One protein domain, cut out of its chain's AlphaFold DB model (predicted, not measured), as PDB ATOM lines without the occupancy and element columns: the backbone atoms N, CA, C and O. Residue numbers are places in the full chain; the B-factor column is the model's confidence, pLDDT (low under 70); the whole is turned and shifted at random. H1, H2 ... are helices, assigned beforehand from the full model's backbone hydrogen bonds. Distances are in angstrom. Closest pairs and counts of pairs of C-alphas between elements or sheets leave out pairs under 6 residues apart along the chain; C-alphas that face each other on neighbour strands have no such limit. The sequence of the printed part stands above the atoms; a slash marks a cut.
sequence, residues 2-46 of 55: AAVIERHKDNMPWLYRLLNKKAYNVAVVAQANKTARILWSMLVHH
ATOM      1  N   ALA A   2      38.496 -10.153   4.807       54.91
ATOM      2  CA  ALA A   2      39.164  -8.954   5.350       54.91
ATOM      3  C   ALA A   2      40.494  -8.603   4.641       54.91
ATOM      4  O   ALA A   2      40.663  -7.484   4.175       54.91
ATOM      5  N   ALA A   3      41.373  -9.588   4.421       60.44
ATOM      6  CA  ALA A   3      42.648  -9.385   3.715       60.44
ATOM      7  C   ALA A   3      42.508  -8.914   2.249       60.44
ATOM      8  O   ALA A   3      43.396  -8.247   1.725       60.44
ATOM      9  N   VAL A   4      41.399  -9.248   1.579       62.19
ATOM     10  CA  VAL A   4      41.120  -8.809   0.197       62.19
ATOM     11  C   VAL A   4      40.715  -7.339   0.184       62.19
ATOM     12  O   VAL A   4      41.101  -6.600  -0.714       62.19
ATOM     13  N   ILE A   5      39.968  -6.905   1.199       64.38
ATOM     14  CA  ILE A   5      39.513  -5.521   1.288       64.38
ATOM     15  C   ILE A   5      40.686  -4.591   1.609       64.38
ATOM     16  O   ILE A   5      40.816  -3.550   0.970       64.38
ATOM     17  N   GLU A   6      41.598  -5.012   2.487       67.69
ATOM     18  CA  GLU A   6      42.817  -4.255   2.796       67.69
ATOM     19  C   GLU A   6      43.716  -4.077   1.562       67.69
ATOM     20  O   GLU A   6      44.218  -2.985   1.300       67.69
ATOM     21  N   ARG A   7      43.854  -5.129   0.739       68.06
ATOM     22  CA  ARG A   7      44.620  -5.098  -0.521       68.06
ATOM     23  C   ARG A   7      44.022  -4.185  -1.590       68.06
ATOM     24  O   ARG A   7      44.749  -3.710  -2.455       68.06
ATOM     25  N   HIS A   8      42.710  -3.969  -1.558       64.56
ATOM     26  CA  HIS A   8      41.984  -3.196  -2.569       64.56
ATOM     27  C   HIS A   8      41.413  -1.881  -2.029       64.56
ATOM     28  O   HIS A   8      40.569  -1.267  -2.688       64.56
ATOM     29  N   LYS A   9      41.894  -1.412  -0.871       66.69
ATOM     30  CA  LYS A   9      41.450  -0.161  -0.238       66.69
ATOM     31  C   LYS A   9      41.530   1.046  -1.180       66.69
ATOM     32  O   LYS A   9      40.632   1.884  -1.172       66.69
ATOM     33  N   ASP A  10      42.556   1.084  -2.033       70.94
ATOM     34  CA  ASP A  10      42.812   2.191  -2.958       70.94
ATOM     35  C   ASP A  10      41.926   2.108  -4.216       70.94
ATOM     36  O   ASP A  10      41.503   3.132  -4.747       70.94
ATOM     37  N   ASN A  11      41.528   0.898  -4.629       76.00
ATOM     38  CA  ASN A  11      40.583   0.687  -5.734       76.00
ATOM     39  C   ASN A  11      39.123   0.910  -5.310       76.00
ATOM     40  O   ASN A  11      38.249   1.143  -6.145       76.00
ATOM     41  N   MET A  12      38.822   0.781  -4.012       80.62
ATOM     42  CA  MET A  12      37.456   0.799  -3.481       80.62
ATOM     43  C   MET A  12      37.336   1.688  -2.230       80.62
ATOM     44  O   MET A  12      36.883   1.224  -1.178       80.62
ATOM     45  N   PRO A  13      37.654   2.995  -2.337       85.12
ATOM     46  CA  PRO A  13      37.694   3.904  -1.189       85.12
ATOM     47  C   PRO A  13      36.340   4.033  -0.473       85.12
ATOM     48  O   PRO A  13      36.285   4.273   0.733       85.12
ATOM     49  N   TRP A  14      35.227   3.831  -1.184       87.62
ATOM     50  CA  TRP A  14      33.888   3.837  -0.591       87.62
ATOM     51  C   TRP A  14      33.658   2.650   0.364       87.62
ATOM     52  O   TRP A  14      33.046   2.832   1.415       87.62
ATOM     53  N   LEU A  15      34.167   1.455   0.032       86.44
ATOM     54  CA  LEU A  15      33.984   0.240   0.833       86.44
ATOM     55  C   LEU A  15      34.862   0.295   2.084       86.44
ATOM     56  O   LEU A  15      34.407  -0.041   3.175       86.44
ATOM     57  N   TYR A  16      36.084   0.815   1.944       86.44
ATOM     58  CA  TYR A  16      36.974   1.075   3.073       86.44
ATOM     59  C   TYR A  16      36.366   2.088   4.059       86.44
ATOM     60  O   TYR A  16      36.352   1.871   5.272       86.44
ATOM     61  N   ARG A  17      35.774   3.182   3.557       88.62
ATOM     62  CA  ARG A  17      35.039   4.143   4.403       88.62
ATOM     63  C   ARG A  17      33.825   3.513   5.085       88.62
ATOM     64  O   ARG A  17      33.508   3.891   6.210       88.62
ATOM     65  N   LEU A  18      33.145   2.574   4.426       88.12
ATOM     66  CA  LEU A  18      32.000   1.869   4.999       88.12
ATOM     67  C   LEU A  18      32.424   0.927   6.132       88.12
ATOM     68  O   LEU A  18      31.785   0.936   7.181       88.12
ATOM     69  N   LEU A  19      33.520   0.187   5.958       87.00
ATOM     70  CA  LEU A  19      34.097  -0.667   7.000       87.00
ATOM     71  C   LEU A  19      34.531   0.113   8.243       87.00
ATOM     72  O   LEU A  19      34.327  -0.354   9.355       87.00
ATOM     73  N   ASN A  20      35.067   1.322   8.066       86.69
ATOM     74  CA  ASN A  20      35.439   2.181   9.194       86.69
ATOM     75  C   ASN A  20      34.229   2.723   9.977       86.69
ATOM     76  O   ASN A  20      34.378   3.164  11.111       86.69
ATOM     77  N   LYS A  21      33.031   2.731   9.379       90.19
ATOM     78  CA  LYS A  21      31.818   3.312   9.983       90.19
ATOM     79  C   LYS A  21      30.791   2.277  10.436       90.19
ATOM     80  O   LYS A  21      29.902   2.612  11.218       90.19
ATOM     81  N   LYS A  22      30.823   1.063   9.885       89.31
ATOM     82  CA  LYS A  22      29.791   0.035  10.061       89.31
ATOM     83  C   LYS A  22      30.419  -1.324  10.338       89.31
ATOM     84  O   LYS A  22      31.560  -1.583   9.980       89.31
ATOM     85  N   ALA A  23      29.625  -2.207  10.941       89.69
ATOM     86  CA  ALA A  23      30.033  -3.579  11.199       89.69
ATOM     87  C   ALA A  23      30.452  -4.288   9.905       89.69
ATOM     88  O   ALA A  23      29.835  -4.116   8.851       89.69
ATOM     89  N   TYR A  24      31.467  -5.139  10.016       85.56
ATOM     90  CA  TYR A  24      32.064  -5.866   8.899       85.56
ATOM     91  C   TYR A  24      31.028  -6.571   8.006       85.56
ATOM     92  O   TYR A  24      31.038  -6.408   6.786       85.56
ATOM     93  N   ASN A  25      30.067  -7.273   8.611       88.50
ATOM     94  CA  ASN A  25      29.021  -7.997   7.881       88.50
ATOM     95  C   ASN A  25      28.158  -7.066   7.015       88.50
ATOM     96  O   ASN A  25      27.779  -7.430   5.905       88.50
ATOM     97  N   VAL A  26      27.895  -5.841   7.479       90.25
ATOM     98  CA  VAL A  26      27.116  -4.845   6.727       90.25
ATOM     99  C   VAL A  26      27.876  -4.397   5.482       90.25
ATOM    100  O   VAL A  26      27.290  -4.286   4.408       90.25
ATOM    101  N   ALA A  27      29.186  -4.179   5.601       89.69
ATOM    102  CA  ALA A  27      30.013  -3.804   4.460       89.69
ATOM    103  C   ALA A  27      30.093  -4.927   3.412       89.69
ATOM    104  O   ALA A  27      30.007  -4.656   2.214       89.69
ATOM    105  N   VAL A  28      30.182  -6.188   3.852       87.75
ATOM    106  CA  VAL A  28      30.161  -7.357   2.957       87.75
ATOM    107  C   VAL A  28      28.829  -7.455   2.209       87.75
ATOM    108  O   VAL A  28      28.824  -7.612   0.988       87.75
ATOM    109  N   VAL A  29      27.700  -7.299   2.909       92.31
ATOM    110  CA  VAL A  29      26.368  -7.317   2.282       92.31
ATOM    111  C   VAL A  29      26.209  -6.162   1.290       92.31
ATOM    112  O   VAL A  29      25.704  -6.371   0.188       92.31
ATOM    113  N   ALA A  30      26.684  -4.960   1.624       92.25
ATOM    114  CA  ALA A  30      26.648  -3.816   0.716       92.25
ATOM    115  C   ALA A  30      27.466  -4.060  -0.565       92.25
ATOM    116  O   ALA A  30      27.005  -3.752  -1.665       92.25
ATOM    117  N   GLN A  31      28.653  -4.662  -0.438       90.12
ATOM    118  CA  GLN A  31      29.473  -5.057  -1.582       90.12
ATOM    119  C   GLN A  31      28.763  -6.097  -2.459       90.12
ATOM    120  O   GLN A  31      28.707  -5.930  -3.677       90.12
ATOM    121  N   ALA A  32      28.172  -7.130  -1.852       92.31
ATOM    122  CA  ALA A  32      27.405  -8.138  -2.580       92.31
ATOM    123  C   ALA A  32      26.202  -7.521  -3.313       92.31
ATOM    124  O   ALA A  32      25.958  -7.837  -4.477       92.31
ATOM    125  N   ASN A  33      25.492  -6.584  -2.675       95.81
ATOM    126  CA  ASN A  33      24.364  -5.887  -3.287       95.81
ATOM    127  C   ASN A  33      24.797  -5.045  -4.500       95.81
ATOM    128  O   ASN A  33      24.135  -5.067  -5.537       95.81
ATOM    129  N   LYS A  34      25.954  -4.373  -4.412       92.06
ATOM    130  CA  LYS A  34      26.546  -3.657  -5.549       92.06
ATOM    131  C   LYS A  34      26.838  -4.602  -6.715       92.06
ATOM    132  O   LYS A  34      26.464  -4.297  -7.844       92.06
ATOM    133  N   THR A  35      27.456  -5.752  -6.453       92.75
ATOM    134  CA  THR A  35      27.725  -6.762  -7.489       92.75
ATOM    135  C   THR A  35      26.434  -7.310  -8.099       92.75
ATOM    136  O   THR A  35      26.334  -7.400  -9.320       92.75
ATOM    137  N   ALA A  36      25.415  -7.598  -7.284       96.62
ATOM    138  CA  ALA A  36      24.113  -8.052  -7.766       96.62
ATOM    139  C   ALA A  36      23.436  -7.016  -8.677       96.62
ATOM    140  O   ALA A  36      22.863  -7.382  -9.698       96.62
ATOM    141  N   ARG A  37      23.539  -5.718  -8.359       95.75
ATOM    142  CA  ARG A  37      23.017  -4.634  -9.211       95.75
ATOM    143  C   ARG A  37      23.734  -4.531 -10.553       95.75
ATOM    144  O   ARG A  37      23.070  -4.296 -11.560       95.75
ATOM    145  N   ILE A  38      25.054  -4.720 -10.573       93.88
ATOM    146  CA  ILE A  38      25.837  -4.764 -11.817       93.88
ATOM    147  C   ILE A  38      25.366  -5.938 -12.678       93.88
ATOM    148  O   ILE A  38      25.001  -5.733 -13.832       93.88
ATOM    149  N   LEU A  39      25.294  -7.138 -12.096       95.25
ATOM    150  CA  LEU A  39      24.839  -8.335 -12.800       95.25
ATOM    151  C   LEU A  39      23.401  -8.185 -13.315       95.25
ATOM    152  O   LEU A  39      23.122  -8.529 -14.456       95.25
ATOM    153  N   TRP A  40      22.497  -7.636 -12.503       96.94
ATOM    154  CA  TRP A  40      21.117  -7.383 -12.918       96.94
ATOM    155  C   TRP A  40      21.051  -6.468 -14.144       96.94
ATOM    156  O   TRP A  40      20.386  -6.808 -15.116       96.94
ATOM    157  N   SER A  41      21.781  -5.349 -14.128       96.38
ATOM    158  CA  SER A  41      21.854  -4.428 -15.269       96.38
ATOM    159  C   SER A  41      22.376  -5.132 -16.525       96.38
ATOM    160  O   SER A  41      21.788  -5.019 -17.599       96.38
ATOM    161  N   MET A  42      23.439  -5.928 -16.376       96.69
ATOM    162  CA  MET A  42      24.002  -6.708 -17.478       96.69
ATOM    163  C   MET A  42      22.978  -7.667 -18.088       96.69
ATOM    164  O   MET A  42      22.834  -7.709 -19.306       96.69
ATOM    165  N   LEU A  43      22.243  -8.400 -17.246       96.88
ATOM    166  CA  LEU A  43      21.235  -9.364 -17.685       96.88
ATOM    167  C   LEU A  43      20.040  -8.687 -18.361       96.88
ATOM    168  O   LEU A  43      19.609  -9.142 -19.414       96.88
ATOM    169  N   VAL A  44      19.528  -7.594 -17.789       97.62
ATOM    170  CA  VAL A  44      18.372  -6.858 -18.332       97.62
ATOM    171  C   VAL A  44      18.689  -6.219 -19.679       97.62
ATOM    172  O   VAL A  44      17.837  -6.181 -20.562       97.62
ATOM    173  N   HIS A  45      19.909  -5.714 -19.847       95.50
ATOM    174  CA  HIS A  45      20.314  -5.035 -21.072       95.50
ATOM    175  C   HIS A  45      21.061  -5.944 -22.057       95.50
ATOM    176  O   HIS A  45      21.490  -5.457 -23.098       95.50
ATOM    177  N   HIS A  46      21.228  -7.236 -21.746       95.38
ATOM    178  CA  HIS A  46      22.038  -8.182 -22.523       95.38
ATOM    179  C   HIS A  46      23.431  -7.625 -22.866       95.38
ATOM    180  O   HIS A  46      23.913  -7.743 -23.991       95.38
TER     181      HIS A  46
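Overview. This is residues 2 to 46 of the 55 residues of the protein "Transposase" of Yersinia enterocolitica subsp. palearctica serotype O:3 (strain YE-P4) (UniProt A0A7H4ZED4). Picture one long helix, H3, whose residues 32 to 45 stick out as a free arm together with His 46 after it, and at its other end a small head where the shorter helices H1 and H2 fold back on each other in turn. H2 packs on the first part of H3, and H1 packs on H2 away from H3. The printed part has 45 residues with three named helices, in the order H1, H2, H3, and no named strand; its class is all helix. It is loose, with a radius of gyration of the C-alphas of 12.1 A, and spans 35 by 19 by 15 A.

Along the chain. Find C-alpha 2 at (39.164, -8.954, 5.350); here H1 begins, residues 2 to 7. Go on to C-alpha 13 at (37.694, 3.904, -1.189), where H2 begins, residues 13 to 21, 12.6 A from first to last C-alpha. H3, residues 24 to 45, runs 32.2 A to C-alpha 45 at (20.314, -5.035, -21.072).

Arrangement. Look first at Ile 5 and Tyr 16, whose C-alphas, 7.3 A apart, are the closest of H1 and H2. These helices only just touch, with 3 pairs of C-alphas within 8 A, and form a helical hairpin, opposite ways at a steep tilt of 39 degrees. Next, H2 touches H3, which meets it with residues 27 to 31 alone; the closest C-alphas, of Leu 19 and Ala 27, are 5.7 A apart. This second helical hairpin has a shallow tilt of 34.9 degrees, only just short of steep, opposite ways. H1 and H3 are apart. In H1, H2 and H3 every O i to N i+4 pair is within hydrogen-bond range.

Size, cuts and confidence. The C-alphas farthest apart, of Asn 20 and His 46, are 36.0 A from each other. Without residues 32 to 46, the body spans 19 by 15 by 13 A. The printed part has no cut, and both links are tight. Look at residues 2 to 9 for pLDDT under 70; the mean of the printed part is 85.5.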